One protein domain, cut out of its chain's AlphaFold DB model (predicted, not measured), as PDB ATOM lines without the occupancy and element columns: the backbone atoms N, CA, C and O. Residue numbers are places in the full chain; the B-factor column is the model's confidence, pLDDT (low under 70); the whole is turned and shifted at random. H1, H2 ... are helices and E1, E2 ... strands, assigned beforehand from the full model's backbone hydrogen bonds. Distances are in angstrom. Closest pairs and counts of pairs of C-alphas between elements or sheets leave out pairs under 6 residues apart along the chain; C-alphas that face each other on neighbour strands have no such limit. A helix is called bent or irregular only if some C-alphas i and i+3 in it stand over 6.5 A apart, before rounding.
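What this domain is: This is residues 2 to 175 of the 260 residues of a protein of Clonorchis sinensis (UniProt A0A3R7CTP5). Picture crossed helices laid in succession along one long axis: H4 and H5 lie in the middle, H7 and H8 follow, and H9 and H6 are at one end, while the small two-stranded sheet E1 E2 with H2 and H3 is at the other. H1 packs on H8 and reaches H5. The printed part has 174 residues, with nine named helices and two strands in the order H1 E1 E2 H2 H3 H4 H5 H6 H7 H8 H9; the sheet, order E1 E2, is parallel and the class is mostly helix. The whole is compact, with a radius of gyration of the C-alphas of 16.3 A and spans of 48 by 33 by 28 A.

Where its parts are: Find C-alpha 2 at (145.170, 75.684, 130.448); from there H1 runs 15.5 A to residue 12. Then come E1, residues 24 to 27, and E2, residues 41 to 44. H2, residues 45 to 52, is only just irregular: C-alphas 46 and 49 are 6.9 A apart. H3 is residues 54 to 60, H4 64 to 73, 14.6 A long, and H5 91 to 101, 14.9 A long. H6 is residues 112 to 116 and H7 125 to 135, 15.4 A long. H8, residues 137 to 149, begins at (152.272, 94.099, 125.895) and is 18.9 A long. H9, residues 157 to 172, runs 22.2 A to (156.027, 104.549, 129.263).

How they stand to each other: Begin at H1, which touches both hubs, H5 and H8. Its closest C-alphas to H8 are Arg 12 and Thr 145, 5.0 A; it only just touches H5, with 3 pairs within 8 A, closest Ile 8 and Tyr 92, 6.9 A. In the sheet, look for N 25 and O 41, 2.9 A, and N 43 and O 25, 3.0 A. Asp 27 of E1 and Leu 45 of H2 have C-alphas 4.8 A apart. H2 and H3 only just touch, with 3 pairs, and only at the corner, closest Met 50 and Asp 56, 6.2 A. H5 touches H4 at a steep tilt of 54 degrees, closest Val 67 and Leu 93, 6.2 A, and H7, closest Ile 94 and Thr 129, 6.7 A. With residues 138 to 140 alone H8 touches H7, closest Asn 132 and Leu 139, 7.2 A; with 139 to 143 alone it touches H9, closest Val 143 and Gln 167, 6.2 A. H6 is close to but not clearly touching H7, closest Val 112 and Gly 126, 8.0 A. Every O i to N i+4 pair is within hydrogen-bond range in H1, H3, H4, H5, H7, H8 and H9; H2 has 1 of 4, with 4 of 5 O i to N i+3, and H6 0 of 1, with 2 of 2.

The domain as a whole: The C-alphas farthest apart, of Val 28 and Asn 175, are 51.1 A apart. The printed part has no cut. The links H1 to E1, E1 to E2 and H4 to H5 are long. Look for low confidence, pLDDT under 70, at residues 104 to 108.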
ATOM      1  N   ASP A   2     144.598  75.343 129.125       83.25
ATOM      2  CA  ASP A   2     145.170  75.684 130.448       83.25
ATOM      3  C   ASP A   2     146.343  76.661 130.401       83.25
ATOM      4  O   ASP A   2     146.409  77.600 131.190       83.25
ATOM      5  N   LYS A   3     147.256  76.473 129.438       86.25
ATOM      6  CA  LYS A   3     148.390  77.381 129.238       86.25
ATOM      7  C   LYS A   3     147.935  78.831 129.052       86.25
ATOM      8  O   LYS A   3     148.541  79.719 129.628       86.25
ATOM      9  N   MET A   4     146.856  79.047 128.301       84.88
ATOM     10  CA  MET A   4     146.302  80.372 128.021       84.88
ATOM     11  C   MET A   4     145.626  80.984 129.247       84.88
ATOM     12  O   MET A   4     145.823  82.153 129.546       84.88
ATOM     13  N   ILE A   5     144.869  80.193 130.006       88.62
ATOM     14  CA  ILE A   5     144.231  80.679 131.239       88.62
ATOM     15  C   ILE A   5     145.301  81.107 132.253       88.62
ATOM     16  O   ILE A   5     145.208  82.175 132.857       88.62
ATOM     17  N   LYS A   6     146.369  80.315 132.400       90.75
ATOM     18  CA  LYS A   6     147.495  80.652 133.282       90.75
ATOM     19  C   LYS A   6     148.245  81.896 132.830       90.75
ATOM     20  O   LYS A   6     148.551  82.737 133.672       90.75
ATOM     21  N   THR A   7     148.534  82.034 131.535       91.06
ATOM     22  CA  THR A   7     149.194  83.245 131.030       91.06
ATOM     23  C   THR A   7     148.315  84.473 131.233       91.06
ATOM     24  O   THR A   7     148.844  85.501 131.636       91.06
ATOM     25  N   ILE A   8     146.987  84.376 131.081       92.81
ATOM     26  CA  ILE A   8     146.060  85.474 131.405       92.81
ATOM     27  C   ILE A   8     146.125  85.829 132.897       92.81
ATOM     28  O   ILE A   8     146.251  87.009 133.231       92.81
ATOM     29  N   HIS A   9     146.104  84.838 133.796       94.38
ATOM     30  CA  HIS A   9     146.282  85.077 135.233       94.38
ATOM     31  C   HIS A   9     147.604  85.785 135.537       94.38
ATOM     32  O   HIS A   9     147.601  86.784 136.258       94.38
ATOM     33  N   ASN A  10     148.708  85.306 134.961       94.38
ATOM     34  CA  ASN A  10     150.033  85.893 135.125       94.38
ATOM     35  C   ASN A  10     150.088  87.326 134.575       94.38
ATOM     36  O   ASN A  10     150.597  88.219 135.248       94.38
ATOM     37  N   TYR A  11     149.518  87.555 133.391       95.00
ATOM     38  CA  TYR A  11     149.500  88.842 132.700       95.00
ATOM     39  C   TYR A  11     148.712  89.911 133.462       95.00
ATOM     40  O   TYR A  11     149.168  91.046 133.587       95.00
ATOM     41  N   ARG A  12     147.556  89.546 134.035       94.88
ATOM     42  CA  ARG A  12     146.756  90.455 134.872       94.88
ATOM     43  C   ARG A  12     147.273  90.585 136.308       94.88
ATOM     44  O   ARG A  12     146.728  91.380 137.059       94.88
ATOM     45  N   GLY A  13     148.278  89.803 136.708       94.88
ATOM     46  CA  GLY A  13     148.880  89.877 138.042       94.88
ATOM     47  C   GLY A  13     148.188  89.051 139.132       94.88
ATOM     48  O   GLY A  13     148.424  89.293 140.314       94.88
ATOM     49  N   THR A  14     147.364  88.070 138.760       94.81
ATOM     50  CA  THR A  14     146.723  87.120 139.693       94.81
ATOM     51  C   THR A  14     147.443  85.774 139.748       94.81
ATOM     52  O   THR A  14     148.260  85.455 138.882       94.81
ATOM     53  N   ASP A  15     147.146  84.984 140.778       92.00
ATOM     54  CA  ASP A  15     147.681  83.636 140.949       92.00
ATOM     55  C   ASP A  15     146.666  82.590 140.467       92.00
ATOM     56  O   ASP A  15     145.551  82.495 140.982       92.00
ATOM     57  N   TYR A  16     147.054  81.806 139.458       90.69
ATOM     58  CA  TYR A  16     146.213  80.737 138.925       90.69
ATOM     59  C   TYR A  16     146.082  79.558 139.905       90.69
ATOM     60  O   TYR A  16     145.162  78.759 139.764       90.69
ATOM     61  N   THR A  17     146.990  79.413 140.878       89.06
ATOM     62  CA  THR A  17     146.976  78.297 141.841       89.06
ATOM     63  C   THR A  17     145.890  78.446 142.899       89.06
ATOM     64  O   THR A  17     145.446  77.453 143.469       89.06
ATOM     65  N   THR A  18     145.429  79.675 143.131       88.75
ATOM     66  CA  THR A  18     144.334  79.996 144.054       88.75
ATOM     67  C   THR A  18     143.020  80.286 143.329       88.75
ATOM     68  O   THR A  18     142.019  80.587 143.973       88.75
ATOM     69  N   ALA A  19     143.018  80.261 141.993       86.44
ATOM     70  CA  ALA A  19     141.833  80.532 141.194       86.44
ATOM     71  C   ALA A  19     140.866  79.339 141.214       86.44
ATOM     72  O   ALA A  19     141.278  78.178 141.219       86.44
ATOM     73  N   GLY A  20     139.565  79.636 141.197       82.31
ATOM     74  CA  GLY A  20     138.537  78.619 141.005       82.31
ATOM     75  C   GLY A  20     138.657  77.958 139.630       82.31
ATOM     76  O   GLY A  20     139.145  78.559 138.671       82.31
ATOM     77  N   GLN A  21     138.192  76.715 139.528       79.94
ATOM     78  CA  GLN A  21     138.160  76.015 138.249       79.94
ATOM     79  C   GLN A  21     137.199  76.707 137.286       79.94
ATOM     80  O   GLN A  21     136.041  76.952 137.615       79.94
ATOM     81  N   MET A  22     137.679  76.975 136.076       84.62
ATOM     82  CA  MET A  22     136.847  77.427 134.971       84.62
ATOM     83  C   MET A  22     136.460  76.222 134.122       84.62
ATOM     84  O   MET A  22     137.321  75.550 133.557       84.62
ATOM     85  N   VAL A  23     135.159  75.961 134.041       84.56
ATOM     86  CA  VAL A  23     134.585  74.908 133.201       84.56
ATOM     87  C   VAL A  23     133.916  75.564 132.005       84.56
ATOM     88  O   VAL A  23     133.197  76.551 132.165       84.56
ATOM     89  N   PHE A  24     134.162  75.005 130.823       85.19
ATOM     90  CA  PHE A  24     133.457  75.363 129.602       85.19
ATOM     91  C   PHE A  24     132.519  74.221 129.216       85.19
ATOM     92  O   PHE A  24     132.966  73.080 129.090       85.19
ATOM     93  N   ALA A  25     131.236  74.520 129.038       89.38
ATOM     94  CA  ALA A  25     130.230  73.548 128.636       89.38
ATOM     95  C   ALA A  25     129.497  74.012 127.373       89.38
ATOM     96  O   ALA A  25     129.215  75.194 127.185       89.38
ATOM     97  N   CYS A  26     129.196  73.060 126.493       89.88
ATOM     98  CA  CYS A  26     128.412  73.311 125.292       89.88
ATOM     99  C   CYS A  26     127.034  72.674 125.439       89.88
ATOM    100  O   CYS A  26     126.951  71.494 125.778       89.88
ATOM    101  N   ASP A  27     125.976  73.418 125.130       90.69
ATOM    102  CA  ASP A  27     124.597  72.929 125.229       90.69
ATOM    103  C   ASP A  27     123.768  73.320 123.992       90.69
ATOM    104  O   ASP A  27     124.080  74.269 123.270       90.69
ATOM    105  N   VAL A  28     122.697  72.577 123.722       88.69
ATOM    106  CA  VAL A  28     121.678  72.932 122.725       88.69
ATOM    107  C   VAL A  28     120.903  74.169 123.173       88.69
ATOM    108  O   VAL A  28     120.503  74.968 122.329       88.69
ATOM    109  N   GLN A  29     120.705  74.342 124.482       87.69
ATOM    110  CA  GLN A  29     120.020  75.500 125.040       87.69
ATOM    111  C   GLN A  29     120.830  76.107 126.183       87.69
ATOM    112  O   GLN A  29     120.983  75.516 127.247       87.69
ATOM    113  N   ILE A  30     121.295  77.332 125.965       87.75
ATOM    114  CA  ILE A  30     121.969  78.144 126.979       87.75
ATOM    115  C   ILE A  30     121.053  79.275 127.448       87.75
ATOM    116  O   ILE A  30     120.055  79.601 126.800       87.75
ATOM    117  N   TRP A  31     121.374  79.863 128.598       81.31
ATOM    118  CA  TRP A  31     120.520  80.868 129.232       81.31
ATOM    119  C   TRP A  31     120.477  82.202 128.468       81.31
ATOM    120  O   TRP A  31     119.426  82.841 128.422       81.31
ATOM    121  N   ALA A  32     121.590  82.619 127.857       83.00
ATOM    122  CA  ALA A  32     121.694  83.894 127.151       83.00
ATOM    123  C   ALA A  32     122.716  83.853 126.004       83.00
ATOM    124  O   ALA A  32     123.718  83.147 126.082       83.00
ATOM    125  N   GLY A  33     122.477  84.679 124.979       84.25
ATOM    126  CA  GLY A  33     123.438  84.947 123.905       84.25
ATOM    127  C   GLY A  33     123.742  83.747 123.006       84.25
ATOM    128  O   GLY A  33     122.979  82.788 122.966       84.25
ATOM    129  N   TYR A  34     124.847  83.841 122.255       85.38
ATOM    130  CA  TYR A  34     125.443  82.734 121.481       85.38
ATOM    131  C   TYR A  34     126.521  81.970 122.288       85.38
ATOM    132  O   TYR A  34     126.851  80.822 121.993       85.38
ATOM    133  N   GLY A  35     127.009  82.612 123.345       89.62
ATOM    134  CA  GLY A  35     127.815  82.087 124.435       89.62
ATOM    135  C   GLY A  35     127.762  83.088 125.589       89.62
ATOM    136  O   GLY A  35     127.252  84.201 125.414       89.62
ATOM    137  N   HIS A  36     128.206  82.670 126.772       90.88
ATOM    138  CA  HIS A  36     128.348  83.561 127.914       90.88
ATOM    139  C   HIS A  36     129.411  83.077 128.906       90.88
ATOM    140  O   HIS A  36     129.600  81.878 129.144       90.88
ATOM    141  N   ALA A  37     130.052  84.040 129.557       91.56
ATOM    142  CA  ALA A  37     130.928  83.820 130.691       91.56
ATOM    143  C   ALA A  37     130.148  83.409 131.951       91.56
ATOM    144  O   ALA A  37     128.916  83.460 132.009       91.56
ATOM    145  N   GLY A  38     130.879  82.982 132.977       88.75
ATOM    146  CA  GLY A  38     130.325  82.487 134.231       88.75
ATOM    147  C   GLY A  38     131.018  81.224 134.727       88.75
ATOM    148  O   GLY A  38     132.046  80.790 134.201       88.75
ATOM    149  N   TYR A  39     130.432  80.634 135.766       89.31
ATOM    150  CA  TYR A  39     130.862  79.367 136.350       89.31
ATOM    151  C   TYR A  39     129.656  78.412 136.367       89.31
ATOM    152  O   TYR A  39     128.938  78.371 137.369       89.31
ATOM    153  N   PRO A  40     129.395  77.685 135.259       89.50
ATOM    154  CA  PRO A  40     130.268  77.491 134.088       89.50
ATOM    155  C   PRO A  40     130.188  78.605 133.026       89.50
ATOM    156  O   PRO A  40     129.208  79.345 132.954       89.50
ATOM    157  N   MET A  41     131.216  78.676 132.175       89.88
ATOM    158  CA  MET A  41     131.129  79.349 130.877       89.88
ATOM    159  C   MET A  41     130.375  78.432 129.918       89.88
ATOM    160  O   MET A  41     130.616  77.222 129.914       89.88
ATOM    161  N   MET A  42     129.494  78.995 129.100       91.69
ATOM    162  CA  MET A  42     128.619  78.218 128.225       91.69
ATOM    163  C   MET A  42     128.706  78.698 126.778       91.69
ATOM    164  O   MET A  42     128.785  79.897 126.519       91.69
ATOM    165  N   GLY A  43     128.627  77.770 125.830       90.88
ATOM    166  CA  GLY A  43     128.428  78.052 124.407       90.88
ATOM    167  C   GLY A  43     127.360  77.147 123.802       90.88
ATOM    168  O   GLY A  43     127.010  76.112 124.373       90.88
ATOM    169  N   PHE A  44     126.834  77.504 122.630       90.31
ATOM    170  CA  PHE A  44     125.951  76.592 121.890       90.31
ATOM    171  C   PHE A  44     126.672  75.307 121.469       90.31
ATOM    172  O   PHE A  44     127.879  75.299 121.301       90.31
ATOM    173  N   LEU A  45     125.961  74.213 121.193       88.75
ATOM    174  CA  LEU A  45     126.590  72.930 120.838       88.75
ATOM    175  C   LEU A  45     127.604  73.019 119.674       88.75
ATOM    176  O   LEU A  45     128.627  72.331 119.691       88.75
ATOM    177  N   SER A  46     127.378  73.918 118.708       87.12
ATOM    178  CA  SER A  46     128.301  74.183 117.589       87.12
ATOM    179  C   SER A  46     129.664  74.734 118.018       87.12
ATOM    180  O   SER A  46     130.607  74.723 117.235       87.12
ATOM    181  N   TRP A  47     129.777  75.227 119.249       87.56
ATOM    182  CA  TRP A  47     131.020  75.700 119.837       87.56
ATOM    183  C   TRP A  47     131.947  74.524 120.154       87.56
ATOM    184  O   TRP A  47     133.144  74.687 120.024       87.56
ATOM    185  N   SER A  48     131.450  73.317 120.454       87.25
ATOM    186  CA  SER A  48     132.266  72.165 120.906       87.25
ATOM    187  C   SER A  48     133.574  71.925 120.128       87.25
ATOM    188  O   SER A  48     134.627  71.726 120.741       87.25
ATOM    189  N   GLU A  49     133.549  72.007 118.799       82.81
ATOM    190  CA  GLU A  49     134.742  71.850 117.958       82.81
ATOM    191  C   GLU A  49     135.767  72.978 118.165       82.81
ATOM    192  O   GLU A  49     136.964  72.720 118.264       82.81
ATOM    193  N   MET A  50     135.315  74.216 118.361       79.25
ATOM    194  CA  MET A  50     136.167  75.399 118.532       79.25
ATOM    195  C   MET A  50     137.076  75.339 119.774       79.25
ATOM    196  O   MET A  50     138.081  76.049 119.824       79.25
ATOM    197  N   PHE A  51     136.742  74.499 120.762       77.06
ATOM    198  CA  PHE A  51     137.493  74.333 122.021       77.06
ATOM    199  C   PHE A  51     138.221  72.991 122.110       77.06
ATOM    200  O   PHE A  51     139.102  72.834 122.958       77.06
ATOM    201  N   SER A  52     137.871  72.031 121.253       82.50
ATOM    202  CA  SER A  52     138.462  70.688 121.238       82.50
ATOM    203  C   SER A  52     139.415  70.465 120.060       82.50
ATOM    204  O   SER A  52     140.348  69.669 120.173       82.50
ATOM    205  N   ASN A  53     139.260  71.206 118.959       85.94
ATOM    206  CA  ASN A  53     140.111  71.105 117.780       85.94
ATOM    207  C   ASN A  53     141.335  72.031 117.888       85.94
ATOM    208  O   ASN A  53     141.258  73.255 117.748       85.94
ATOM    209  N   TRP A  54     142.511  71.435 118.103       83.75
ATOM    210  CA  TRP A  54     143.771  72.175 118.227       83.75
ATOM    211  C   TRP A  54     144.130  72.994 116.981       83.75
ATOM    212  O   TRP A  54     144.700  74.084 117.106       83.75
ATOM    213  N   ASN A  55     143.807  72.501 115.782       85.69
ATOM    214  CA  ASN A  55     144.101  73.231 114.551       85.69
ATOM    215  C   ASN A  55     143.278  74.514 114.483       85.69
ATOM    216  O   ASN A  55     143.823  75.553 114.127       85.69
ATOM    217  N   ASP A  56     142.020  74.493 114.906       82.75
ATOM    218  CA  ASP A  56     141.183  75.694 114.936       82.75
ATOM    219  C   ASP A  56     141.671  76.690 115.987       82.75
ATOM    220  O   ASP A  56     141.850  77.873 115.689       82.75
ATOM    221  N   ILE A  57     141.996  76.219 117.193       82.12
ATOM    222  CA  ILE A  57     142.511  77.061 118.285       82.12
ATOM    223  C   ILE A  57     143.822  77.739 117.872       82.12
ATOM    224  O   ILE A  57     143.958  78.962 117.943       82.12
ATOM    225  N   SER A  58     144.792  76.959 117.401       81.75
ATOM    226  CA  SER A  58     146.105  77.479 117.010       81.75
ATOM    227  C   SER A  58     146.046  78.290 115.713       81.75
ATOM    228  O   SER A  58     146.767  79.284 115.564       81.75
ATOM    229  N   SER A  59     145.176  77.928 114.762       80.69
ATOM    230  CA  SER A  59     145.022  78.663 113.504       80.69
ATOM    231  C   SER A  59     144.409  80.051 113.719       80.69
ATOM    232  O   SER A  59     144.830  81.003 113.052       80.69
ATOM    233  N   SER A  60     143.498  80.171 114.689       76.31
ATOM    234  CA  SER A  60     142.763  81.395 115.025       76.31
ATOM    235  C   SER A  60     143.441  82.300 116.057       76.31
ATOM    236  O   SER A  60     143.061  83.461 116.145       76.31
ATOM    237  N   GLY A  61     144.455  81.823 116.788       75.50
ATOM    238  CA  GLY A  61     145.115  82.609 117.841       75.50
ATOM    239  C   GLY A  61     144.457  82.491 119.224       75.50
ATOM    240  O   GLY A  61     144.526  83.426 120.020       75.50
ATOM    241  N   GLY A  62     143.834  81.344 119.515       77.81
ATOM    242  CA  GLY A  62     143.186  81.038 120.797       77.81
ATOM    243  C   GLY A  62     141.672  80.824 120.724       77.81
ATOM    244  O   GLY A  62     141.072  80.539 121.752       77.81
ATOM    245  N   ASN A  63     141.084  80.898 119.524       85.25
ATOM    246  CA  ASN A  63     139.651  81.023 119.244       85.25
ATOM    247  C   ASN A  63     139.012  82.272 119.877       85.25
ATOM    248  O   ASN A  63     138.919  82.392 121.093       85.25
ATOM    249  N   TYR A  64     138.528  83.184 119.027       86.19
ATOM    250  CA  TYR A  64     137.968  84.468 119.455       86.19
ATOM    251  C   TYR A  64     136.899  84.321 120.545       86.19
ATOM    252  O   TYR A  64     137.011  84.938 121.601       86.19
ATOM    253  N   TYR A  65     135.910  83.456 120.312       86.50
ATOM    254  CA  TYR A  65     134.780  83.275 121.216       86.50
ATOM    255  C   TYR A  65     135.225  82.768 122.587       86.50
ATOM    256  O   TYR A  65     134.761  83.254 123.611       86.50
ATOM    257  N   PHE A  66     136.190  81.848 122.631       84.75
ATOM    258  CA  PHE A  66     136.688  81.352 123.910       84.75
ATOM    259  C   PHE A  66     137.402  82.409 124.732       84.75
ATOM    260  O   PHE A  66     137.154  82.547 125.930       84.75
ATOM    261  N   VAL A  67     138.326  83.127 124.096       87.62
ATOM    262  CA  VAL A  67     139.106  84.149 124.792       87.62
ATOM    263  C   VAL A  67     138.198  85.296 125.226       87.62
ATOM    264  O   VAL A  67     138.425  85.843 126.299       87.62
ATOM    265  N   HIS A  68     137.153  85.612 124.456       91.38
ATOM    266  CA  HIS A  68     136.136  86.592 124.828       91.38
ATOM    267  C   HIS A  68     135.429  86.210 126.144       91.38
ATOM    268  O   HIS A  68     135.418  87.012 127.081       91.38
ATOM    269  N   GLU A  69     134.938  84.969 126.279       91.81
ATOM    270  CA  GLU A  69     134.250  84.530 127.510       91.81
ATOM    271  C   GLU A  69     135.197  84.362 128.709       91.81
ATOM    272  O   GLU A  69     134.873  84.762 129.832       91.81
ATOM    273  N   ILE A  70     136.408  83.830 128.495       90.62
ATOM    274  CA  ILE A  70     137.441  83.814 129.547       90.62
ATOM    275  C   ILE A  70     137.769  85.239 129.975       90.62
ATOM    276  O   ILE A  70     137.951  85.507 131.165       90.62
ATOM    277  N   GLY A  71     137.858  86.148 129.010       93.62
ATOM    278  CA  GLY A  71     138.163  87.541 129.252       93.62
ATOM    279  C   GLY A  71     137.131  88.203 130.142       93.62
ATOM    280  O   GLY A  71     137.522  88.965 131.017       93.62
ATOM    281  N   HIS A  72     135.849  87.870 129.991       95.31
ATOM    282  CA  HIS A  72     134.789  88.328 130.890       95.31
ATOM    283  C   HIS A  72     134.975  87.789 132.310       95.31
ATOM    284  O   HIS A  72     134.977  88.566 133.266       95.31
ATOM    285  N   ASN A  73     135.232  86.485 132.462       94.19
ATOM    286  CA  ASN A  73     135.503  85.868 133.769       94.19
ATOM    287  C   ASN A  73     136.744  86.447 134.469       94.19
ATOM    288  O   ASN A  73     136.806  86.491 135.700       94.19
ATOM    289  N   LEU A  74     137.744  86.864 133.693       94.88
ATOM    290  CA  LEU A  74     139.028  87.367 134.181       94.88
ATOM    291  C   LEU A  74     139.195  88.875 133.980       94.88
ATOM    292  O   LEU A  74     140.296  89.398 134.158       94.88
ATOM    293  N   GLN A  75     138.118  89.596 133.675       96.19
ATOM    294  CA  GLN A  75     138.179  91.018 133.370       96.19
ATOM    295  C   GLN A  75     138.778  91.803 134.545       96.19
ATOM    296  O   GLN A  75     138.530  91.524 135.723       96.19
ATOM    297  N   VAL A  76     139.622  92.788 134.244       97.62
ATOM    298  CA  VAL A  76     140.218  93.666 135.258       97.62
ATOM    299  C   VAL A  76     139.295  94.860 135.467       97.62
ATOM    300  O   VAL A  76     139.558  95.940 134.958       97.62
ATOM    301  N   GLY A  77     138.215  94.661 136.230       97.62
ATOM    302  CA  GLY A  77     137.223  95.707 136.532       97.62
ATOM    303  C   GLY A  77     137.821  97.054 136.985       97.62
ATOM    304  O   GLY A  77     137.431  98.084 136.439       97.62
ATOM    305  N   PRO A  78     138.827  97.068 137.887       98.12
ATOM    306  CA  PRO A  78     139.568  98.278 138.274       98.12
ATOM    307  C   PRO A  78     140.267  99.041 137.135       98.12
ATOM    308  O   PRO A  78     140.644 100.195 137.315       98.12
ATOM    309  N   ALA A  79     140.468  98.416 135.974       97.94
ATOM    310  CA  ALA A  79     141.030  99.024 134.765       97.94
ATOM    311  C   ALA A  79     140.040  99.027 133.584       97.94
ATOM    312  O   ALA A  79     140.405  99.413 132.476       97.94
ATOM    313  N   THR A  80     138.792  98.601 133.795       98.38
ATOM    314  CA  THR A  80     137.741  98.650 132.778       98.38
ATOM    315  C   THR A  80     137.196 100.067 132.700       98.38
ATOM    316  O   THR A  80     136.468 100.502 133.593       98.38
ATOM    317  N   LEU A  81     137.566 100.782 131.640       98.31
ATOM    318  CA  LEU A  81     137.144 102.158 131.365       98.31
ATOM    319  C   LEU A  81     135.676 102.241 130.912       98.31
ATOM    320  O   LEU A  81     135.020 101.215 130.698       98.31
ATOM    321  N   LEU A  82     135.160 103.461 130.751       98.06
ATOM    322  CA  LEU A  82     133.778 103.743 130.357       98.06
ATOM    323  C   LEU A  82     133.366 102.904 129.140       98.06
ATOM    324  O   LEU A  82     134.097 102.826 128.159       98.06
ATOM    325  N   HIS A  83     132.200 102.256 129.214       96.75
ATOM    326  CA  HIS A  83     131.682 101.347 128.176       96.75
ATOM    327  C   HIS A  83     132.621 100.188 127.781       96.75
ATOM    328  O   HIS A  83     132.385  99.513 126.785       96.75
ATOM    329  N   GLY A  84     133.662  99.911 128.571       96.25
ATOM    330  CA  GLY A  84     134.710  98.949 128.245       96.25
ATOM    331  C   GLY A  84     134.422  97.505 128.650       96.25
ATOM    332  O   GLY A  84     135.358  96.709 128.648       96.25
ATOM    333  N   GLY A  85     133.186  97.161 129.031       95.50
ATOM    334  CA  GLY A  85     132.826  95.812 129.493       95.50
ATOM    335  C   GLY A  85     133.003  94.728 128.426       95.50
ATOM    336  O   GLY A  85     133.416  93.630 128.765       95.50
ATOM    337  N   GLU A  86     132.773  95.078 127.157       94.31
ATOM    338  CA  GLU A  86     132.986  94.229 125.967       94.31
ATOM    339  C   GLU A  86     134.282  94.590 125.224       94.31
ATOM    340  O   GLU A  86     134.437  94.364 124.029       94.31
ATOM    341  N   THR A  87     135.198  95.278 125.903       93.94
ATOM    342  CA  THR A  87     136.466  95.716 125.314       93.94
ATOM    343  C   THR A  87     137.654  95.297 126.163       93.94
ATOM    344  O   THR A  87     138.672  94.852 125.640       93.94
ATOM    345  N   THR A  88     137.556  95.440 127.484       95.62
ATOM    346  CA  THR A  88     138.666  95.137 128.394       95.62
ATOM    347  C   THR A  88     138.871  93.625 128.504       95.62
ATOM    348  O   THR A  88     140.013  93.172 128.577       95.62
ATOM    349  N   ASN A  89     137.793  92.837 128.437       93.75
ATOM    350  CA  ASN A  89     137.814  91.381 128.287       93.75
ATOM    351  C   ASN A  89     138.567  90.952 127.017       93.75
ATOM    352  O   ASN A  89     139.337  89.992 127.038       93.75
ATOM    353  N   GLU A  90     138.406  91.698 125.925       92.88
ATOM    354  CA  GLU A  90     139.013  91.397 124.629       92.88
ATOM    355  C   GLU A  90     140.501  91.743 124.533       92.88
ATOM    356  O   GLU A  90     141.181  91.282 123.617       92.88
ATOM    357  N   VAL A  91     141.066  92.479 125.493       93.25
ATOM    358  CA  VAL A  91     142.513  92.766 125.528       93.25
ATOM    359  C   VAL A  91     143.339  91.477 125.519       93.25
ATOM    360  O   VAL A  91     144.428  91.434 124.941       93.25
ATOM    361  N   TYR A  92     142.814  90.392 126.095       91.50
ATOM    362  CA  TYR A  92     143.489  89.099 126.077       91.50
ATOM    363  C   TYR A  92     143.591  88.484 124.680       91.50
ATOM    364  O   TYR A  92     144.510  87.702 124.475       91.50
ATOM    365  N   LEU A  93     142.752  88.867 123.708       88.19
ATOM    366  CA  LEU A  93     142.871  88.434 122.307       88.19
ATOM    367  C   LEU A  93     144.122  88.994 121.632       88.19
ATOM    368  O   LEU A  93     144.737  88.321 120.804       88.19
ATOM    369  N   ILE A  94     144.501  90.229 121.980       86.88
ATOM    370  CA  ILE A  94     145.721  90.864 121.470       86.88
ATOM    371  C   ILE A  94     146.922  90.043 121.938       86.88
ATOM    372  O   ILE A  94     147.759  89.631 121.135       86.88
ATOM    373  N   TYR A  95     146.963  89.767 123.242       81.00
ATOM    374  CA  TYR A  95     148.045  89.032 123.880       81.00
ATOM    375  C   TYR A  95     148.079  87.552 123.466       81.00
ATOM    376  O   TYR A  95     149.125  87.068 123.040       81.00
ATOM    377  N   SER A  96     146.959  86.824 123.550       79.06
ATOM    378  CA  SER A  96     146.902  85.402 123.188       79.06
ATOM    379  C   SER A  96     147.298  85.221 121.731       79.06
ATOM    380  O   SER A  96     148.180  84.421 121.424       79.06
ATOM    381  N   GLY A  97     146.717  86.027 120.841       79.19
ATOM    382  CA  GLY A  97     147.031  86.010 119.426       79.19
ATOM    383  C   GLY A  97     148.518  86.246 119.191       79.19
ATOM    384  O   GLY A  97     149.190  85.376 118.636       79.19
ATOM    385  N   GLN A  98     149.047  87.388 119.630       81.62
ATOM    386  CA  GLN A  98     150.414  87.798 119.319       81.62
ATOM    387  C   GLN A  98     151.472  86.973 120.062       81.62
ATOM    388  O   GLN A  98     152.345  86.392 119.422       81.62
ATOM    389  N   GLU A  99     151.391  86.892 121.388       78.50
ATOM    390  CA  GLU A  99     152.470  86.358 122.225       78.50
ATOM    391  C   GLU A  99     152.413  84.836 122.374       78.50
ATOM    392  O   GLU A  99     153.453  84.194 122.511       78.50
ATOM    393  N   MET A 100     151.222  84.223 122.329       80.31
ATOM    394  CA  MET A 100     151.118  82.759 122.415       80.31
ATOM    395  C   MET A 100     151.117  82.074 121.051       80.31
ATOM    396  O   MET A 100     151.652  80.973 120.925       80.31
ATOM    397  N   PHE A 101     150.502  82.692 120.040       82.31
ATOM    398  CA  PHE A 101     150.285  82.055 118.737       82.31
ATOM    399  C   PHE A 101     150.972  82.764 117.561       82.31
ATOM    400  O   PHE A 101     150.893  82.258 116.439       82.31
ATOM    401  N   GLY A 102     151.643  83.901 117.777       81.38
ATOM    402  CA  GLY A 102     152.328  84.649 116.715       81.38
ATOM    403  C   GLY A 102     151.380  85.261 115.676       81.38
ATOM    404  O   GLY A 102     151.743  85.395 114.507       81.38
ATOM    405  N   LYS A 103     150.140  85.574 116.061       75.94
ATOM    406  CA  LYS A 103     149.044  86.007 115.181       75.94
ATOM    407  C   LYS A 103     148.329  87.234 115.720       75.94
ATOM    408  O   LYS A 103     147.494  87.131 116.611       75.94
ATOM    409  N   LEU A 104     148.554  88.387 115.101       67.06
ATOM    410  CA  LEU A 104     147.738  89.571 115.359       67.06
ATOM    411  C   LEU A 104     146.545  89.588 114.391       67.06
ATOM    412  O   LEU A 104     146.718  89.859 113.205       67.06
ATOM    413  N   ARG A 105     145.341  89.255 114.874       64.75
ATOM    414  CA  ARG A 105     144.113  89.237 114.049       64.75
ATOM    415  C   ARG A 105     143.072  90.297 114.418       64.75
ATOM    416  O   ARG A 105     142.243  90.615 113.573       64.75
ATOM    417  N   HIS A 106     143.108  90.851 115.630       66.19
ATOM    418  CA  HIS A 106     142.020  91.677 116.171       66.19
ATOM    419  C   HIS A 106     142.440  93.143 116.392       66.19
ATOM    420  O   HIS A 106     143.572  93.416 116.793       66.19
ATOM    421  N   GLY A 107     141.524  94.089 116.132       61.62
ATOM    422  CA  GLY A 107     141.687  95.513 116.471       61.62
ATOM    423  C   GLY A 107     142.756  96.269 115.667       61.62
ATOM    424  O   GLY A 107     143.599  96.962 116.244       61.62
ATOM    425  N   THR A 108     142.766  96.126 114.338       69.88
ATOM    426  CA  THR A 108     143.741  96.797 113.451       69.88
ATOM    427  C   THR A 108     143.409  98.260 113.144       69.88
ATOM    428  O   THR A 108     144.257  98.968 112.613       69.88
ATOM    429  N   ASP A 109     142.210  98.734 113.477       80.56
ATOM    430  CA  ASP A 109     141.709 100.065 113.110       80.56
ATOM    431  C   ASP A 109     142.153 101.197 114.055       80.56
ATOM    432  O   ASP A 109     141.918 102.366 113.749       80.56
ATOM    433  N   ARG A 110     142.807 100.855 115.175       92.44
ATOM    434  CA  ARG A 110     143.356 101.787 116.180       92.44
ATOM    435  C   ARG A 110     142.341 102.784 116.739       92.44
ATOM    436  O   ARG A 110     142.725 103.862 117.182       92.44
ATOM    437  N   ASP A 111     141.059 102.416 116.733       93.56
ATOM    438  CA  ASP A 111     139.943 103.268 117.156       93.56
ATOM    439  C   ASP A 111     139.827 104.603 116.393       93.56
ATOM    440  O   ASP A 111     139.186 105.533 116.883       93.56
ATOM    441  N   VAL A 112     140.379 104.728 115.179       94.69
ATOM    442  CA  VAL A 112     140.355 106.001 114.423       94.69
ATOM    443  C   VAL A 112     138.931 106.562 114.281       94.69
ATOM    444  O   VAL A 112     138.722 107.772 114.356       94.69
ATOM    445  N   ALA A 113     137.923 105.695 114.139       93.44
ATOM    446  CA  ALA A 113     136.521 106.105 114.059       93.44
ATOM    447  C   ALA A 113     136.005 106.789 115.343       93.44
ATOM    448  O   ALA A 113     135.207 107.723 115.260       93.44
ATOM    449  N   LYS A 114     136.481 106.381 116.528       94.62
ATOM    450  CA  LYS A 114     136.079 106.976 117.815       94.62
ATOM    451  C   LYS A 114     136.630 108.388 118.005       94.62
ATOM    452  O   LYS A 114     136.068 109.153 118.783       94.62
ATOM    453  N   TRP A 115     137.672 108.779 117.273       95.88
ATOM    454  CA  TRP A 115     138.238 110.127 117.380       95.88
ATOM    455  C   TRP A 115     137.290 111.229 116.890       95.88
ATOM    456  O   TRP A 115     137.537 112.403 117.155       95.88
ATOM    457  N   GLN A 116     136.193 110.869 116.218       93.81
ATOM    458  CA  GLN A 116     135.144 111.800 115.797       93.81
ATOM    459  C   GLN A 116     134.192 112.201 116.932       93.81
ATOM    460  O   GLN A 116     133.413 113.137 116.771       93.81
ATOM    461  N   HIS A 117     134.226 111.513 118.078       94.94
ATOM    462  CA  HIS A 117     133.448 111.940 119.236       94.94
ATOM    463  C   HIS A 117     133.951 113.291 119.762       94.94
ATOM    464  O   HIS A 117     135.147 113.586 119.706       94.94
ATOM    465  N   GLU A 118     133.035 114.089 120.310       94.31
ATOM    466  CA  GLU A 118     133.340 115.392 120.919       94.31
ATOM    467  C   GLU A 118     133.616 115.296 122.425       94.31
ATOM    468  O   GLU A 118     134.233 116.184 123.006       94.31
ATOM    469  N   THR A 119     133.167 114.216 123.066       96.56
ATOM    470  CA  THR A 119     133.308 113.976 124.506       96.56
ATOM    471  C   THR A 119     133.887 112.592 124.778       96.56
ATOM    472  O   THR A 119     133.954 111.740 123.883       96.56
ATOM    473  N   TYR A 120     134.342 112.373 126.014       97.62
ATOM    474  CA  TYR A 120     134.801 111.062 126.457       97.62
ATOM    475  C   TYR A 120     133.657 110.051 126.400       97.62
ATOM    476  O   TYR A 120     132.629 110.234 127.050       97.62
ATOM    477  N   ASN A 121     133.849 108.970 125.648       96.69
ATOM    478  CA  ASN A 121     132.860 107.899 125.514       96.69
ATOM    479  C   ASN A 121     133.493 106.505 125.661       96.69
ATOM    480  O   ASN A 121     132.996 105.517 125.112       96.69
ATOM    481  N   GLY A 122     134.626 106.446 126.362       96.69
ATOM    482  CA  GLY A 122     135.417 105.233 126.490       96.69
ATOM    483  C   GLY A 122     136.240 104.889 125.253       96.69
ATOM    484  O   GLY A 122     136.130 105.491 124.180       96.69
ATOM    485  N   VAL A 123     137.061 103.859 125.408       96.62
ATOM    486  CA  VAL A 123     137.959 103.342 124.372       96.62
ATOM    487  C   VAL A 123     137.441 102.013 123.828       96.62
ATOM    488  O   VAL A 123     136.676 101.321 124.492       96.62
ATOM    489  N   GLY A 124     137.802 101.683 122.595       95.06
ATOM    490  CA  GLY A 124     137.592 100.376 121.979       95.06
ATOM    491  C   GLY A 124     138.860  99.524 122.027       95.06
ATOM    492  O   GLY A 124     139.885  99.914 122.594       95.06
ATOM    493  N   LEU A 125     138.797  98.334 121.425       93.19
ATOM    494  CA  LEU A 125     139.937  97.415 121.408       93.19
ATOM    495  C   LEU A 125     141.110  98.011 120.619       93.19
ATOM    496  O   LEU A 125     142.267  97.778 120.963       93.19
ATOM    497  N   GLY A 126     140.821  98.834 119.605       94.44
ATOM    498  CA  GLY A 126     141.823  99.488 118.776       94.44
ATOM    499  C   GLY A 126     142.778 100.370 119.578       94.44
ATOM    500  O   GLY A 126     143.970 100.370 119.275       94.44
ATOM    501  N   TYR A 127     142.311 101.048 120.632       96.56
ATOM    502  CA  TYR A 127     143.163 101.812 121.550       96.56
ATOM    503  C   TYR A 127     144.202 100.927 122.251       96.56
ATOM    504  O   TYR A 127     145.398 101.224 122.220       96.56
ATOM    505  N   TYR A 128     143.772  99.799 122.823       95.56
ATOM    506  CA  TYR A 128     144.677  98.851 123.479       95.56
ATOM    507  C   TYR A 128     145.659  98.238 122.482       95.56
ATOM    508  O   TYR A 128     146.850  98.128 122.774       95.56
ATOM    509  N   THR A 129     145.207  97.904 121.272       93.31
ATOM    510  CA  THR A 129     146.107  97.400 120.231       93.31
ATOM    511  C   THR A 129     147.088  98.478 119.761       93.31
ATOM    512  O   THR A 129     148.214  98.151 119.384       93.31
ATOM    513  N   TYR A 130     146.709  99.760 119.812       95.06
ATOM    514  CA  TYR A 130     147.612 100.871 119.515       95.06
ATOM    515  C   TYR A 130     148.716 100.983 120.558       95.06
ATOM    516  O   TYR A 130     149.898 100.982 120.213       95.06
ATOM    517  N   LEU A 131     148.338 100.998 121.837       96.06
ATOM    518  CA  LEU A 131     149.288 101.011 122.941       96.06
ATOM    519  C   LEU A 131     150.217  99.797 122.899       96.06
ATOM    520  O   LEU A 131     151.421  99.956 123.062       96.06
ATOM    521  N   ASN A 132     149.687  98.606 122.612       93.06
ATOM    522  CA  ASN A 132     150.489  97.394 122.465       93.06
ATOM    523  C   ASN A 132     151.485  97.493 121.300       93.06
ATOM    524  O   ASN A 132     152.627  97.073 121.434       93.06
ATOM    525  N   ALA A 133     151.088  98.063 120.162       92.19
ATOM    526  CA  ALA A 133     151.992  98.227 119.024       92.19
ATOM    527  C   ALA A 133     153.084  99.275 119.277       92.19
ATOM    528  O   ALA A 133     154.206  99.120 118.801       92.19
ATOM    529  N   LEU A 134     152.763 100.336 120.021       95.44
ATOM    530  CA  LEU A 134     153.708 101.403 120.337       95.44
ATOM    531  C   LEU A 134     154.650 101.015 121.477       95.44
ATOM    532  O   LEU A 134     155.845 101.246 121.375       95.44
ATOM    533  N   PHE A 135     154.139 100.418 122.547       97.00
ATOM    534  CA  PHE A 135     154.864 100.248 123.808       97.00
ATOM    535  C   PHE A 135     155.007  98.787 124.245       97.00
ATOM    536  O   PHE A 135     155.647  98.524 125.260       97.00
ATOM    537  N   GLY A 136     154.442  97.839 123.502       93.25
ATOM    538  CA  GLY A 136     154.494  96.417 123.819       93.25
ATOM    539  C   GLY A 136     153.465  95.995 124.867       93.25
ATOM    540  O   GLY A 136     152.876  96.813 125.581       93.25
ATOM    541  N   TYR A 137     153.272  94.680 124.991       92.31
ATOM    542  CA  TYR A 137     152.272  94.099 125.895       92.31
ATOM    543  C   TYR A 137     152.549  94.420 127.371       92.31
ATOM    544  O   TYR A 137     151.634  94.445 128.194       92.31
ATOM    545  N   GLY A 138     153.810  94.701 127.722       95.62
ATOM    546  CA  GLY A 138     154.205  95.006 129.091       95.62
ATOM    547  C   GLY A 138     153.484  96.211 129.679       95.62
ATOM    548  O   GLY A 138     153.175  96.185 130.867       95.62
ATOM    549  N   LEU A 139     153.139  97.210 128.857       97.75
ATOM    550  CA  LEU A 139     152.397  98.391 129.296       97.75
ATOM    551  C   LEU A 139     151.062  97.997 129.932       97.75
ATOM    552  O   LEU A 139     150.835  98.242 131.114       97.75
ATOM    553  N   ILE A 140     150.193  97.341 129.166       96.94
ATOM    554  CA  ILE A 140     148.836  97.033 129.622       96.94
ATOM    555  C   ILE A 140     148.869  96.014 130.770       96.94
ATOM    556  O   ILE A 140     148.172  96.203 131.766       96.94
ATOM    557  N   GLY A 141     149.722  94.987 130.692       96.88
ATOM    558  CA  GLY A 141     149.866  93.998 131.767       96.88
ATOM    559  C   GLY A 141     150.320  94.608 133.098       96.88
ATOM    560  O   GLY A 141     149.799  94.257 134.163       96.88
ATOM    561  N   ASN A 142     151.260  95.558 133.057       98.38
ATOM    562  CA  ASN A 142     151.719  96.266 134.253       98.38
ATOM    563  C   ASN A 142     150.594  97.119 134.861       98.38
ATOM    564  O   ASN A 142     150.388  97.064 136.078       98.38
ATOM    565  N   VAL A 143     149.836  97.849 134.032       98.38
ATOM    566  CA  VAL A 143     148.692  98.654 134.494       98.38
ATOM    567  C   VAL A 143     147.604  97.761 135.090       98.38
ATOM    568  O   VAL A 143     147.128  98.050 136.184       98.38
ATOM    569  N   PHE A 144     147.262  96.640 134.448       98.19
ATOM    570  CA  PHE A 144     146.287  95.667 134.959       98.19
ATOM    571  C   PHE A 144     146.691  95.105 136.323       98.19
ATOM    572  O   PHE A 144     145.895  95.124 137.263       98.19
ATOM    573  N   THR A 145     147.946  94.671 136.450       97.94
ATOM    574  CA  THR A 145     148.496  94.168 137.716       97.94
ATOM    575  C   THR A 145     148.408  95.223 138.815       97.94
ATOM    576  O   THR A 145     148.027  94.925 139.947       97.94
ATOM    577  N   SER A 146     148.757  96.469 138.491       98.25
ATOM    578  CA  SER A 146     148.714  97.582 139.434       98.25
ATOM    579  C   SER A 146     147.275  97.941 139.824       98.25
ATOM    580  O   SER A 146     146.989  98.165 140.997       98.25
ATOM    581  N   ALA A 147     146.343  97.944 138.869       98.38
ATOM    582  CA  ALA A 147     144.937  98.257 139.106       98.38
ATOM    583  C   ALA A 147     144.256  97.218 140.008       98.38
ATOM    584  O   ALA A 147     143.539  97.593 140.930       98.38
ATOM    585  N   LEU A 148     144.526  95.919 139.821       97.50
ATOM    586  CA  LEU A 148     144.001  94.883 140.720       97.50
ATOM    587  C   LEU A 148     144.502  95.034 142.159       97.50
ATOM    588  O   LEU A 148     143.749  94.773 143.087       97.50
ATOM    589  N   ARG A 149     145.746  95.483 142.363       97.25
ATOM    590  CA  ARG A 149     146.279  95.757 143.712       97.25
ATOM    591  C   ARG A 149     145.617  96.956 144.388       97.25
ATOM    592  O   ARG A 149     145.693  97.070 145.604       97.25
ATOM    593  N   ASN A 150     144.994  97.831 143.607       97.62
ATOM    594  CA  ASN A 150     144.290  99.023 144.069       97.62
ATOM    595  C   ASN A 150     142.770  98.889 143.853       97.62
ATOM    596  O   ASN A 150     142.067  99.887 143.706       97.62
ATOM    597  N   SER A 151     142.243  97.659 143.816       96.25
ATOM    598  CA  SER A 151     140.828  97.407 143.522       96.25
ATOM    599  C   SER A 151     139.868  98.073 144.501       96.25
ATOM    600  O   SER A 151     138.748  98.369 144.109       96.25
ATOM    601  N   ASP A 152     140.312  98.331 145.732       96.50
ATOM    602  CA  ASP A 152     139.496  98.905 146.812       96.50
ATOM    603  C   ASP A 152     139.176 100.396 146.614       96.50
ATOM    604  O   ASP A 152     138.339 100.954 147.321       96.50
ATOM    605  N   VAL A 153     139.857 101.066 145.676       96.81
ATOM    606  CA  VAL A 153     139.647 102.494 145.378       96.81
ATOM    607  C   VAL A 153     139.203 102.743 143.934       96.81
ATOM    608  O   VAL A 153     138.572 103.756 143.640       96.81
ATOM    609  N   LEU A 154     139.490 101.814 143.021       97.69
ATOM    610  CA  LEU A 154     139.243 101.955 141.586       97.69
ATOM    611  C   LEU A 154     137.846 101.454 141.185       97.69
ATOM    612  O   LEU A 154     137.699 100.489 140.435       97.69
ATOM    613  N   HIS A 155     136.806 102.123 141.685       94.94
ATOM    614  CA  HIS A 155     135.408 101.780 141.386       94.94
ATOM    615  C   HIS A 155     134.747 102.758 140.410       94.94
ATOM    616  O   HIS A 155     134.113 102.341 139.439       94.94
ATOM    617  N   ALA A 156     134.899 104.060 140.665       97.88
ATOM    618  CA  ALA A 156     134.264 105.111 139.879       97.88
ATOM    619  C   ALA A 156     135.042 105.398 138.586       97.88
ATOM    620  O   ALA A 156     136.269 105.272 138.544       97.88
ATOM    621  N   GLU A 157     134.333 105.765 137.519       97.88
ATOM    622  CA  GLU A 157     134.927 105.926 136.188       97.88
ATOM    623  C   GLU A 157     135.991 107.015 136.148       97.88
ATOM    624  O   GLU A 157     137.080 106.802 135.627       97.88
ATOM    625  N   GLU A 158     135.708 108.155 136.761       97.62
ATOM    626  CA  GLU A 158     136.626 109.275 136.869       97.62
ATOM    627  C   GLU A 158     137.942 108.868 137.542       97.62
ATOM    628  O   GLU A 158     139.013 109.254 137.075       97.62
ATOM    629  N   VAL A 159     137.877 108.020 138.574       98.31
ATOM    630  CA  VAL A 159     139.058 107.529 139.294       98.31
ATOM    631  C   VAL A 159     139.836 106.541 138.425       98.31
ATOM    632  O   VAL A 159     141.053 106.671 138.300       98.31
ATOM    633  N   LYS A 160     139.152 105.593 137.772       98.62
ATOM    634  CA  LYS A 160     139.786 104.620 136.864       98.62
ATOM    635  C   LYS A 160     140.458 105.310 135.677       98.62
ATOM    636  O   LYS A 160     141.591 104.970 135.353       98.62
ATOM    637  N   ALA A 161     139.801 106.294 135.062       98.56
ATOM    638  CA  ALA A 161     140.340 107.042 133.932       98.56
ATOM    639  C   ALA A 161     141.595 107.834 134.326       98.56
ATOM    640  O   ALA A 161     142.608 107.738 133.634       98.56
ATOM    641  N   GLN A 162     141.579 108.550 135.460       98.69
ATOM    642  CA  GLN A 162     142.781 109.250 135.935       98.69
ATOM    643  C   GLN A 162     143.905 108.271 136.268       98.69
ATOM    644  O   GLN A 162     145.034 108.460 135.818       98.69
ATOM    645  N   TYR A 163     143.595 107.197 136.996       98.81
ATOM    646  CA  TYR A 163     144.575 106.172 137.335       98.81
ATOM    647  C   TYR A 163     145.214 105.574 136.078       98.81
ATOM    648  O   TYR A 163     146.435 105.478 135.988       98.81
ATOM    649  N   TRP A 164     144.401 105.230 135.079       98.81
ATOM    650  CA  TRP A 164     144.866 104.703 133.804       98.81
ATOM    651  C   TRP A 164     145.838 105.663 133.107       98.81
ATOM    652  O   TRP A 164     146.954 105.263 132.782       98.81
ATOM    653  N   LEU A 165     145.463 106.937 132.939       98.88
ATOM    654  CA  LEU A 165     146.320 107.950 132.306       98.88
ATOM    655  C   LEU A 165     147.654 108.116 133.044       98.88
ATOM    656  O   LEU A 165     148.715 108.112 132.417       98.88
ATOM    657  N   GLN A 166     147.609 108.207 134.375       98.81
ATOM    658  CA  GLN A 166     148.801 108.347 135.212       98.81
ATOM    659  C   GLN A 166     149.720 107.131 135.097       98.81
ATOM    660  O   GLN A 166     150.928 107.283 134.910       98.81
ATOM    661  N   GLN A 167     149.169 105.915 135.181       98.75
ATOM    662  CA  GLN A 167     149.970 104.701 135.043       98.75
ATOM    663  C   GLN A 167     150.551 104.583 133.634       98.75
ATOM    664  O   GLN A 167     151.720 104.243 133.502       98.75
ATOM    665  N   VAL A 168     149.809 104.935 132.583       98.69
ATOM    666  CA  VAL A 168     150.340 104.927 131.213       98.69
ATOM    667  C   VAL A 168     151.515 105.904 131.058       98.69
ATOM    668  O   VAL A 168     152.542 105.524 130.490       98.69
ATOM    669  N   CYS A 169     151.440 107.116 131.614       98.69
ATOM    670  CA  CYS A 169     152.580 108.040 131.644       98.69
ATOM    671  C   CYS A 169     153.778 107.459 132.415       98.69
ATOM    672  O   CYS A 169     154.898 107.441 131.906       98.69
ATOM    673  N   ASN A 170     153.544 106.920 133.616       98.44
ATOM    674  CA  ASN A 170     154.595 106.355 134.468       98.44
ATOM    675  C   ASN A 170     155.292 105.138 133.840       98.44
ATOM    676  O   ASN A 170     156.515 105.027 133.895       98.44
ATOM    677  N   GLU A 171     154.526 104.224 133.242       98.50
ATOM    678  CA  GLU A 171     155.041 102.999 132.624       98.50
ATOM    679  C   GLU A 171     155.861 103.290 131.368       98.50
ATOM    680  O   GLU A 171     156.920 102.696 131.156       98.50
ATOM    681  N   THR A 172     155.374 104.206 130.532       98.56
ATOM    682  CA  THR A 172     156.027 104.549 129.263       98.56
ATOM    683  C   THR A 172     157.187 105.526 129.451       98.56
ATOM    684  O   THR A 172     158.133 105.515 128.663       98.56
ATOM    685  N   GLY A 173     157.138 106.356 130.497       98.38
ATOM    686  CA  GLY A 173     158.053 107.476 130.698       98.38
ATOM    687  C   GLY A 173     157.792 108.654 129.754       98.38
ATOM    688  O   GLY A 173     158.659 109.519 129.633       98.38
ATOM    689  N   TYR A 174     156.633 108.695 129.088       98.69
ATOM    690  CA  TYR A 174     156.234 109.777 128.188       98.69
ATOM    691  C   TYR A 174     154.965 110.476 128.674       98.69
ATOM    692  O   TYR A 174     154.058 109.853 129.225       98.69
ATOM    693  N   ASN A 175     154.858 111.771 128.382       98.75
ATOM    694  CA  ASN A 175     153.586 112.471 128.447       98.75
ATOM    695  C   ASN A 175     152.738 112.045 127.246       98.75
ATOM    696  O   ASN A 175     153.009 112.440 126.109       98.75
TER     697      ASN A 175